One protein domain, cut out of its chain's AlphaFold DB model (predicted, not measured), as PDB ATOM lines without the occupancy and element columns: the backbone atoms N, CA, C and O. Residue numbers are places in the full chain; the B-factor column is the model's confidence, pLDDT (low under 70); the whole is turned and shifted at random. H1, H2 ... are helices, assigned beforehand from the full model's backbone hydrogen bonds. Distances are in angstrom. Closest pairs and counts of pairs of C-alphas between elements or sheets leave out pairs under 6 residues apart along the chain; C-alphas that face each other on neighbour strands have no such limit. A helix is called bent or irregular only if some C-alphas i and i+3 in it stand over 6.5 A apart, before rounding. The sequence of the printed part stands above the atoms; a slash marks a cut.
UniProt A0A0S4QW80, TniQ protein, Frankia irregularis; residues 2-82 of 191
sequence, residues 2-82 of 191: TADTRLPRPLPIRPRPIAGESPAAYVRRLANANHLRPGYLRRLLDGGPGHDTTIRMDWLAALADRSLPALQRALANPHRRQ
ATOM      1  N   THR A   2     127.718 197.194 190.095       37.91
ATOM      2  CA  THR A   2     128.989 197.904 189.898       37.91
ATOM      3  C   THR A   2     128.695 199.401 189.845       37.91
ATOM      4  O   THR A   2     128.160 199.879 188.847       37.91
ATOM      5  N   ALA A   3     128.962 200.131 190.931       43.62
ATOM      6  CA  ALA A   3     128.929 201.588 190.888       43.62
ATOM      7  C   ALA A   3     129.890 202.037 189.783       43.62
ATOM      8  O   ALA A   3     131.044 201.618 189.757       43.62
ATOM      9  N   ASP A   4     129.379 202.811 188.835       42.38
ATOM     10  CA  ASP A   4     130.135 203.360 187.720       42.38
ATOM     11  C   ASP A   4     131.250 204.259 188.288       42.38
ATOM     12  O   ASP A   4     131.023 205.419 188.628       42.38
ATOM     13  N   THR A   5     132.456 203.711 188.468       58.56
ATOM     14  CA  THR A   5     133.647 204.413 188.985       58.56
ATOM     15  C   THR A   5     134.241 205.340 187.919       58.56
ATOM     16  O   THR A   5     135.454 205.402 187.721       58.56
ATOM     17  N   ARG A   6     133.401 206.044 187.158       71.19
ATOM     18  CA  ARG A   6     133.858 207.012 186.164       71.19
ATOM     19  C   ARG A   6     134.199 208.315 186.869       71.19
ATOM     20  O   ARG A   6     133.336 208.979 187.442       71.19
ATOM     21  N   LEU A   7     135.480 208.674 186.823       76.81
ATOM     22  CA  LEU A   7     135.951 209.979 187.270       76.81
ATOM     23  C   LEU A   7     135.255 211.096 186.472       76.81
ATOM     24  O   LEU A   7     134.993 210.931 185.275       76.81
ATOM     25  N   PRO A   8     134.955 212.242 187.106       84.25
ATOM     26  CA  PRO A   8     134.287 213.342 186.431       84.25
ATOM     27  C   PRO A   8     135.190 213.975 185.367       84.25
ATOM     28  O   PRO A   8     136.417 213.991 185.490       84.25
ATOM     29  N   ARG A   9     134.571 214.547 184.328       87.31
ATOM     30  CA  ARG A   9     135.294 215.326 183.315       87.31
ATOM     31  C   ARG A   9     135.949 216.558 183.958       87.31
ATOM     32  O   ARG A   9     135.347 217.158 184.850       87.31
ATOM     33  N   PRO A  10     137.144 216.962 183.496       91.94
ATOM     34  CA  PRO A  10     137.832 218.125 184.035       91.94
ATOM     35  C   PRO A  10     137.021 219.402 183.804       91.94
ATOM     36  O   PRO A  10     136.351 219.559 182.781       91.94
ATOM     37  N   LEU A  11     137.096 220.327 184.759       91.31
ATOM     38  CA  LEU A  11     136.435 221.623 184.650       91.31
ATOM     39  C   LEU A  11     137.160 222.531 183.638       91.31
ATOM     40  O   LEU A  11     138.378 222.411 183.470       91.31
ATOM     41  N   PRO A  12     136.449 223.480 182.997       90.00
ATOM     42  CA  PRO A  12     137.045 224.399 182.026       90.00
ATOM     43  C   PRO A  12     138.217 225.216 182.593       90.00
ATOM     44  O   PRO A  12     139.303 225.256 182.008       90.00
ATOM     45  N   ILE A  13     138.025 225.832 183.763       87.62
ATOM     46  CA  ILE A  13     139.013 226.698 184.412       87.62
ATOM     47  C   ILE A  13     139.662 225.940 185.571       87.62
ATOM     48  O   ILE A  13     139.018 225.552 186.543       87.62
ATOM     49  N   ARG A  14     140.979 225.735 185.480       91.12
ATOM     50  CA  ARG A  14     141.752 224.876 186.393       91.12
ATOM     51  C   ARG A  14     142.826 225.693 187.114       91.12
ATOM     52  O   ARG A  14     143.993 225.672 186.704       91.12
ATOM     53  N   PRO A  15     142.460 226.460 188.158       85.94
ATOM     54  CA  PRO A  15     143.428 227.237 188.918       85.94
ATOM     55  C   PRO A  15     144.502 226.308 189.489       85.94
ATOM     56  O   PRO A  15     144.201 225.242 190.019       85.94
ATOM     57  N   ARG A  16     145.777 226.702 189.404       85.81
ATOM     58  CA  ARG A  16     146.856 225.915 190.019       85.81
ATOM     59  C   ARG A  16     146.657 225.878 191.548       85.81
ATOM     60  O   ARG A  16     146.404 226.944 192.134       85.81
ATOM     61  N   PRO A  17     146.758 224.703 192.205       83.75
ATOM     62  CA  PRO A  17     146.658 224.606 193.658       83.75
ATOM     63  C   PRO A  17     147.772 225.433 194.292       83.75
ATOM     64  O   PRO A  17     148.909 225.446 193.813       83.75
ATOM     65  N   ILE A  18     147.429 226.178 195.336       77.62
ATOM     66  CA  ILE A  18     148.421 226.955 196.069       77.62
ATOM     67  C   ILE A  18     149.088 226.005 197.058       77.62
ATOM     68  O   ILE A  18     148.405 225.254 197.748       77.62
ATOM     69  N   ALA A  19     150.420 226.047 197.127       76.12
ATOM     70  CA  ALA A  19     151.174 225.229 198.066       76.12
ATOM     71  C   ALA A  19     150.682 225.487 199.500       76.12
ATOM     72  O   ALA A  19     150.788 226.609 200.004       76.12
ATOM     73  N   GLY A  20     150.139 224.451 200.132       66.56
ATOM     74  CA  GLY A  20     149.595 224.517 201.480       66.56
ATOM     75  C   GLY A  20     148.184 225.065 201.621       66.56
ATOM     76  O   GLY A  20     147.783 225.484 202.702       66.56
ATOM     77  N   GLU A  21     147.424 225.123 200.537       77.06
ATOM     78  CA  GLU A  21     146.002 225.424 200.604       77.06
ATOM     79  C   GLU A  21     145.233 224.236 201.194       77.06
ATOM     80  O   GLU A  21     145.478 223.089 200.825       77.06
ATOM     81  N   SER A  22     144.277 224.499 202.090       81.88
ATOM     82  CA  SER A  22     143.397 223.427 202.557       81.88
ATOM     83  C   SER A  22     142.528 222.918 201.401       81.88
ATOM     84  O   SER A  22     142.075 223.722 200.576       81.88
ATOM     85  N   PRO A  23     142.206 221.615 201.340       84.50
ATOM     86  CA  PRO A  23     141.366 221.080 200.272       84.50
ATOM     87  C   PRO A  23     140.032 221.822 200.104       84.50
ATOM     88  O   PRO A  23     139.616 222.118 198.988       84.50
ATOM     89  N   ALA A  24     139.397 222.235 201.205       83.88
ATOM     90  CA  ALA A  24     138.158 223.014 201.170       83.88
ATOM     91  C   ALA A  24     138.338 224.435 200.595       83.88
ATOM     92  O   ALA A  24     137.432 224.965 199.947       83.88
ATOM     93  N   ALA A  25     139.486 225.081 200.825       83.12
ATOM     94  CA  ALA A  25     139.800 226.366 200.204       83.12
ATOM     95  C   ALA A  25     140.031 226.210 198.695       83.12
ATOM     96  O   ALA A  25     139.463 226.983 197.919       83.12
ATOM     97  N   TYR A  26     140.741 225.153 198.286       88.44
ATOM     98  CA  TYR A  26     140.940 224.843 196.873       88.44
ATOM     99  C   TYR A  26     139.614 224.558 196.157       88.44
ATOM    100  O   TYR A  26     139.372 225.120 195.094       88.44
ATOM    101  N   VAL A  27     138.699 223.798 196.775       90.19
ATOM    102  CA  VAL A  27     137.345 223.556 196.242       90.19
ATOM    103  C   VAL A  27     136.569 224.862 196.053       90.19
ATOM    104  O   VAL A  27     136.009 225.086 194.984       90.19
ATOM    105  N   ARG A  28     136.564 225.770 197.041       88.88
ATOM    106  CA  ARG A  28     135.897 227.081 196.900       88.88
ATOM    107  C   ARG A  28     136.467 227.891 195.738       88.88
ATOM    108  O   ARG A  28     135.715 228.486 194.973       88.88
ATOM    109  N   ARG A  29     137.792 227.899 195.593       89.00
ATOM    110  CA  ARG A  29     138.486 228.630 194.530       89.00
ATOM    111  C   ARG A  29     138.230 228.022 193.153       89.00
ATOM    112  O   ARG A  29     137.977 228.766 192.212       89.00
ATOM    113  N   LEU A  30     138.242 226.696 193.052       91.94
ATOM    114  CA  LEU A  30     137.905 225.952 191.841       91.94
ATOM    115  C   LEU A  30     136.448 226.196 191.424       91.94
ATOM    116  O   LEU A  30     136.192 226.443 190.249       91.94
ATOM    117  N   ALA A  31     135.511 226.205 192.378       91.31
ATOM    118  CA  ALA A  31     134.108 226.516 192.120       91.31
ATOM    119  C   ALA A  31     133.936 227.947 191.595       91.31
ATOM    120  O   ALA A  31     133.394 228.138 190.512       91.31
ATOM    121  N   ASN A  32     134.478 228.936 192.311       88.62
ATOM    122  CA  ASN A  32     134.378 230.345 191.925       88.62
ATOM    123  C   ASN A  32     135.012 230.617 190.555       88.62
ATOM    124  O   ASN A  32     134.449 231.370 189.768       88.62
ATOM    125  N   ALA A  33     136.149 229.982 190.253       86.81
ATOM    126  CA  ALA A  33     136.816 230.114 188.961       86.81
ATOM    127  C   ALA A  33     135.983 229.552 187.799       86.81
ATOM    128  O   ALA A  33     136.159 229.999 186.678       86.81
ATOM    129  N   ASN A  34     135.076 228.606 188.062       89.12
ATOM    130  CA  ASN A  34     134.151 228.045 187.072       89.12
ATOM    131  C   ASN A  34     132.723 228.596 187.216       89.12
ATOM    132  O   ASN A  34     131.789 228.003 186.684       89.12
ATOM    133  N   HIS A  35     132.533 229.688 187.966       92.25
ATOM    134  CA  HIS A  35     131.217 230.265 188.272       92.25
ATOM    135  C   HIS A  35     130.209 229.263 188.873       92.25
ATOM    136  O   HIS A  35     128.995 229.418 188.751       92.25
ATOM    137  N   LEU A  36     130.707 228.238 189.569       91.06
ATOM    138  CA  LEU A  36     129.906 227.242 190.272       91.06
ATOM    139  C   LEU A  36     129.689 227.660 191.727       91.06
ATOM    140  O   LEU A  36     130.569 228.237 192.369       91.06
ATOM    141  N   ARG A  37     128.539 227.287 192.300       90.00
ATOM    142  CA  ARG A  37     128.306 227.451 193.741       90.00
ATOM    143  C   ARG A  37     129.270 226.547 194.524       90.00
ATOM    144  O   ARG A  37     129.251 225.333 194.305       90.00
ATOM    145  N   PRO A  38     130.044 227.064 195.497       87.19
ATOM    146  CA  PRO A  38     130.979 226.232 196.251       87.19
ATOM    147  C   PRO A  38     130.326 225.062 196.990       87.19
ATOM    148  O   PRO A  38     130.899 223.981 197.034       87.19
ATOM    149  N   GLY A  39     129.109 225.250 197.514       85.94
ATOM    150  CA  GLY A  39     128.341 224.176 198.153       85.94
ATOM    151  C   GLY A  39     127.917 223.065 197.184       85.94
ATOM    152  O   GLY A  39     127.844 221.908 197.581       85.94
ATOM    153  N   TYR A  40     127.696 223.399 195.907       88.69
ATOM    154  CA  TYR A  40     127.367 222.418 194.870       88.69
ATOM    155  C   TYR A  40     128.584 221.552 194.530       88.69
ATOM    156  O   TYR A  40     128.503 220.328 194.581       88.69
ATOM    157  N   LEU A  41     129.734 222.184 194.273       87.88
ATOM    158  CA  LEU A  41     130.981 221.463 194.009       87.88
ATOM    159  C   LEU A  41     131.421 220.634 195.222       87.88
ATOM    160  O   LEU A  41     131.914 219.523 195.071       87.88
ATOM    161  N   ARG A  42     131.212 221.163 196.430       87.25
ATOM    162  CA  ARG A  42     131.486 220.453 197.677       87.25
ATOM    163  C   ARG A  42     130.644 219.184 197.796       87.25
ATOM    164  O   ARG A  42     131.223 218.127 197.995       87.25
ATOM    165  N   ARG A  43     129.329 219.284 197.571       86.12
ATOM    166  CA  ARG A  43     128.403 218.141 197.583       86.12
ATOM    167  C   ARG A  43     128.785 217.065 196.565       86.12
ATOM    168  O   ARG A  43     128.687 215.886 196.864       86.12
ATOM    169  N   LEU A  44     129.242 217.465 195.376       83.12
ATOM    170  CA  LEU A  44     129.710 216.536 194.337       83.12
ATOM    171  C   LEU A  44     130.954 215.735 194.772       83.12
ATOM    172  O   LEU A  44     131.172 214.602 194.337       83.12
ATOM    173  N   LEU A  45     131.784 216.345 195.614       86.12
ATOM    174  CA  LEU A  45     133.029 215.775 196.114       86.12
ATOM    175  C   LEU A  45     132.871 215.039 197.449       86.12
ATOM    176  O   LEU A  45     133.841 214.432 197.904       86.12
ATOM    177  N   ASP A  46     131.693 215.076 198.069       81.56
ATOM    178  CA  ASP A  46     131.405 214.288 199.264       81.56
ATOM    179  C   ASP A  46     131.264 212.802 198.865       81.56
ATOM    180  O   ASP A  46     130.739 212.468 197.800       81.56
ATOM    181  N   GLY A  47     131.863 211.910 199.658       61.72
ATOM    182  CA  GLY A  47     132.250 210.570 199.200       61.72
ATOM    183  C   GLY A  47     131.514 209.368 199.779       61.72
ATOM    184  O   GLY A  47     131.825 208.257 199.361       61.72
ATOM    185  N   GLY A  48     130.567 209.531 200.704       55.97
ATOM    186  CA  GLY A  48     129.841 208.387 201.260       55.97
ATOM    187  C   GLY A  48     128.810 208.750 202.332       55.97
ATOM    188  O   GLY A  48     128.804 209.885 202.812       55.97
ATOM    189  N   PRO A  49     127.911 207.810 202.684       45.97
ATOM    190  CA  PRO A  49     126.917 207.998 203.729       45.97
ATOM    191  C   PRO A  49     127.581 207.786 205.092       45.97
ATOM    192  O   PRO A  49     128.225 206.771 205.337       45.97
ATOM    193  N   GLY A  50     127.428 208.758 205.979       47.94
ATOM    194  CA  GLY A  50     128.153 208.813 207.244       47.94
ATOM    195  C   GLY A  50     128.924 210.117 207.307       47.94
ATOM    196  O   GLY A  50     129.443 210.599 206.310       47.94
ATOM    197  N   HIS A  51     128.921 210.751 208.464       44.22
ATOM    198  CA  HIS A  51     129.175 212.183 208.646       44.22
ATOM    199  C   HIS A  51     130.645 212.599 208.448       44.22
ATOM    200  O   HIS A  51     131.042 213.689 208.861       44.22
ATOM    201  N   ASP A  52     131.444 211.753 207.795       42.59
ATOM    202  CA  ASP A  52     132.820 212.053 207.457       42.59
ATOM    203  C   ASP A  52     132.854 213.010 206.264       42.59
ATOM    204  O   ASP A  52     132.647 212.661 205.101       42.59
ATOM    205  N   THR A  53     133.073 214.283 206.578       55.00
ATOM    206  CA  THR A  53     133.109 215.412 205.643       55.00
ATOM    207  C   THR A  53     134.426 215.409 204.848       55.00
ATOM    208  O   THR A  53     135.047 216.456 204.618       55.00
ATOM    209  N   THR A  54     134.886 214.237 204.416       69.56
ATOM    210  CA  THR A  54     136.157 214.050 203.720       69.56
ATOM    211  C   THR A  54     135.953 214.259 202.221       69.56
ATOM    212  O   THR A  54     135.172 213.576 201.564       69.56
ATOM    213  N   ILE A  55     136.641 215.264 201.668       79.44
ATOM    214  CA  ILE A  55     136.611 215.564 200.230       79.44
ATOM    215  C   ILE A  55     137.281 214.406 199.488       79.44
ATOM    216  O   ILE A  55     138.450 214.118 199.747       79.44
ATOM    217  N   ARG A  56     136.590 213.809 198.512       85.50
ATOM    218  CA  ARG A  56     137.176 212.829 197.587       85.50
ATOM    219  C   ARG A  56     138.290 213.463 196.756       85.50
ATOM    220  O   ARG A  56     138.047 214.251 195.839       85.50
ATOM    221  N   MET A  57     139.534 213.165 197.130       84.25
ATOM    222  CA  MET A  57     140.728 213.762 196.521       84.25
ATOM    223  C   MET A  57     140.946 213.305 195.078       84.25
ATOM    224  O   MET A  57     141.437 214.079 194.265       84.25
ATOM    225  N   ASP A  58     140.567 212.075 194.755       84.62
ATOM    226  CA  ASP A  58     140.582 211.485 193.416       84.62
ATOM    227  C   ASP A  58     139.628 212.217 192.459       84.62
ATOM    228  O   ASP A  58     140.021 212.596 191.354       84.62
ATOM    229  N   TRP A  59     138.415 212.533 192.915       89.06
ATOM    230  CA  TRP A  59     137.453 213.325 192.143       89.06
ATOM    231  C   TRP A  59     137.895 214.777 191.992       89.06
ATOM    232  O   TRP A  59     137.795 215.352 190.910       89.06
ATOM    233  N   LEU A  60     138.435 215.373 193.056       90.38
ATOM    234  CA  LEU A  60     138.981 216.725 192.998       90.38
ATOM    235  C   LEU A  60     140.183 216.815 192.045       90.38
ATOM    236  O   LEU A  60     140.325 217.809 191.330       90.38
ATOM    237  N   ALA A  61     141.025 215.781 192.008       90.44
ATOM    238  CA  ALA A  61     142.149 215.671 191.087       90.44
ATOM    239  C   ALA A  61     141.678 215.563 189.631       90.44
ATOM    240  O   ALA A  61     142.184 216.297 188.782       90.44
ATOM    241  N   ALA A  62     140.654 214.745 189.365       90.62
ATOM    242  CA  ALA A  62     140.040 214.629 188.044       90.62
ATOM    243  C   ALA A  62     139.418 215.956 187.567       90.62
ATOM    244  O   ALA A  62     139.723 216.422 186.471       90.62
ATOM    245  N   LEU A  63     138.635 216.634 188.418       92.19
ATOM    246  CA  LEU A  63     138.040 217.941 188.096       92.19
ATOM    247  C   LEU A  63     139.095 219.023 187.831       92.19
ATOM    248  O   LEU A  63     138.889 219.905 186.997       92.19
ATOM    249  N   ALA A  64     140.221 218.974 188.544       89.44
ATOM    250  CA  ALA A  64     141.325 219.912 188.384       89.44
ATOM    251  C   ALA A  64     142.287 219.560 187.237       89.44
ATOM    252  O   ALA A  64     143.194 220.351 186.963       89.44
ATOM    253  N   ASP A  65     142.118 218.399 186.597       91.25
ATOM    254  CA  ASP A  65     143.063 217.812 185.644       91.25
ATOM    255  C   ASP A  65     144.496 217.744 186.207       91.25
ATOM    256  O   ASP A  65     145.464 218.350 185.719       91.25
ATOM    257  N   ARG A  66     144.613 217.081 187.360       88.88
ATOM    258  CA  ARG A  66     145.869 216.881 188.087       88.88
ATOM    259  C   ARG A  66     146.001 215.427 188.491       88.88
ATOM    260  O   ARG A  66     145.014 214.764 188.786       88.88
ATOM    261  N   SER A  67     147.237 214.947 188.593       89.88
ATOM    262  CA  SER A  67     147.470 213.667 189.250       89.88
ATOM    263  C   SER A  67     147.185 213.800 190.749       89.88
ATOM    264  O   SER A  67     147.605 214.768 191.393       89.88
ATOM    265  N   LEU A  68     146.487 212.812 191.308       85.50
ATOM    266  CA  LEU A  68     146.194 212.709 192.738       85.50
ATOM    267  C   LEU A  68     147.431 212.952 193.631       85.50
ATOM    268  O   LEU A  68     147.353 213.822 194.499       85.50
ATOM    269  N   PRO A  69     148.599 212.314 193.402       85.56
ATOM    270  CA  PRO A  69     149.773 212.543 194.243       85.56
ATOM    271  C   PRO A  69     150.380 213.944 194.087       85.56
ATOM    272  O   PRO A  69     151.012 214.440 195.019       85.56
ATOM    273  N   ALA A  70     150.239 214.605 192.932       83.75
ATOM    274  CA  ALA A  70     150.690 215.990 192.774       83.75
ATOM    275  C   ALA A  70     149.754 216.965 193.498       83.75
ATOM    276  O   ALA A  70     150.224 217.905 194.139       83.75
ATOM    277  N   LEU A  71     148.441 216.717 193.436       86.31
ATOM    278  CA  LEU A  71     147.449 217.502 194.161       86.31
ATOM    279  C   LEU A  71     147.613 217.330 195.675       86.31
ATOM    280  O   LEU A  71     147.689 218.324 196.390       86.31
ATOM    281  N   GLN A  72     147.759 216.094 196.159       85.56
ATOM    282  CA  GLN A  72     148.032 215.815 197.569       85.56
ATOM    283  C   GLN A  72     149.299 216.527 198.036       85.56
ATOM    284  O   GLN A  72     149.236 217.258 199.012       85.56
ATOM    285  N   ARG A  73     150.424 216.431 197.313       80.88
ATOM    286  CA  ARG A  73     151.659 217.156 197.676       80.88
ATOM    287  C   ARG A  73     151.487 218.675 197.702       80.88
ATOM    288  O   ARG A  73     152.078 219.342 198.549       80.88
ATOM    289  N   ALA A  74     150.686 219.229 196.794       80.88
ATOM    290  CA  ALA A  74     150.394 220.657 196.779       80.88
ATOM    291  C   ALA A  74     149.537 221.089 197.983       80.88
ATOM    292  O   ALA A  74     149.783 222.159 198.535       80.88
ATOM    293  N   LEU A  75     148.571 220.266 198.409       79.25
ATOM    294  CA  LEU A  75     147.619 220.584 199.484       79.25
ATOM    295  C   LEU A  75     148.077 220.129 200.889       79.25
ATOM    296  O   LEU A  75     147.664 220.716 201.883       79.25
ATOM    297  N   ALA A  76     148.953 219.126 200.991       71.25
ATOM    298  CA  ALA A  76     149.371 218.471 202.241       71.25
ATOM    299  C   ALA A  76     150.227 219.341 203.176       71.25
ATOM    300  O   ALA A  76     150.536 218.916 204.282       71.25
ATOM    301  N   ASN A  77     150.593 220.562 202.771       55.03
ATOM    302  CA  ASN A  77     151.431 221.465 203.565       55.03
ATOM    303  C   ASN A  77     150.663 222.690 204.098       55.03
ATOM    304  O   ASN A  77     151.042 223.816 203.769       55.03
ATOM    305  N   PRO A  78     149.615 222.535 204.931       49.03
ATOM    306  CA  PRO A  78     148.689 223.608 205.316       49.03
ATOM    307  C   PRO A  78     149.323 224.813 206.044       49.03
ATOM    308  O   PRO A  78     148.659 225.826 206.260       49.03
ATOM    309  N   HIS A  79     150.609 224.757 206.396       43.62
ATOM    310  CA  HIS A  79     151.285 225.773 207.206       43.62
ATOM    311  C   HIS A  79     152.074 226.830 206.420       43.62
ATOM    312  O   HIS A  79     152.538 227.801 207.013       43.62
ATOM    313  N   ARG A  80     152.200 226.743 205.085       44.28
ATOM    314  CA  ARG A  80     153.084 227.681 204.355       44.28
ATOM    315  C   ARG A  80     152.511 229.091 204.142       44.28
ATOM    316  O   ARG A  80     153.255 229.994 203.768       44.28
ATOM    317  N   ARG A  81     151.211 229.307 204.389       46.69
ATOM    318  CA  ARG A  81     150.547 230.623 204.236       46.69
ATOM    319  C   ARG A  81     150.175 231.328 205.537       46.69
ATOM    320  O   ARG A  81     149.747 232.477 205.498       46.69
ATOM    321  N   GLN A  82     150.393 230.680 206.673       48.34
ATOM    322  CA  GLN A  82     150.377 231.327 207.980       48.34
ATOM    323  C   GLN A  82     151.684 231.024 208.693       48.34
ATOM    324  O   GLN A  82     151.691 230.649 209.860       48.34
TER     325      GLN A  82
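What this domain is: This is residues 2 to 82 of the 191 residues of the protein "TniQ protein" of Frankia irregularis (UniProt A0A0S4QW80). Four short helices make a small cluster: H1 and H3 run nearly side by side, with H2 on one side of them and H4 on the other, both set crosswise. A long stretch with no named element, residues 2 to 22, swings past the helices in a wide V that turns near Ile 13, and the far ends of the printed part make its length. The printed part has 81 residues with four named helices, in the order H1, H2, H3, H4, and no named strand; the class is all helix, although only 35 of the 81 residues are in named elements. The whole is compact, with a radius of gyration of the C-alphas of 12.4 A, and the C-alphas span 42 by 28 by 23 A.

How they stand to each other: H1, residues 23 to 33, is the longest helix. It touches H2, residues 38 to 45, at a steep tilt of 60 degrees, opposite ways; the closest C-alphas are those of Arg 28 and Pro 38, 5.0 A apart. H1 is close to but not clearly touching H3, residues 57 to 64, at a shallow tilt of 21 degrees, the same way, with the closest C-alphas those of Val 27 and Leu 60, 7.7 A apart. H2 and H3 only just touch, with 3 pairs of C-alphas within 8 A, at a steep tilt of 56 degrees, opposite ways; the closest are those of Leu 45 and Trp 59, 6.4 A apart. H3 touches H4, residues 68 to 75, about perpendicular at 87 degrees, and the closest C-alphas are those of Ala 61 and Leu 68, 5.3 A apart. H4 is close to but not clearly touching H1, with the C-alphas of Pro 23 and Leu 75 closest at 6.3 A. H2 and H4 are apart. The helix packing is mostly crossed: of the 3 pairs that touch, 0 are at a shallow tilt. In H1, H2, H3 and H4 every O i to N i+4 pair is within hydrogen-bond range.

Where its parts are: H1 begins with C-alpha 23 at (141.366, 221.080, 200.272) and is 15.2 A from first to last C-alpha. H2 is 10.7 A long and H3 10.2 A. H3 begins with C-alpha 57 at (140.728, 213.762, 196.521). H4 is 10.5 A long and ends with C-alpha 75 at (147.619, 220.584, 199.484).

The domain as a whole: The two C-alphas farthest apart are those of Thr 2 and Gln 82, 43.6 A. The printed part has no cut. The links from H1 to H2 and from H3 to H4 are tight; the link from H2 to H3, 11 residues, is long. The mean pLDDT of the printed part is 77.6, with values under 70 at residues 2 to 5, residue 20, residues 47 to 54 and residues 77 to 82.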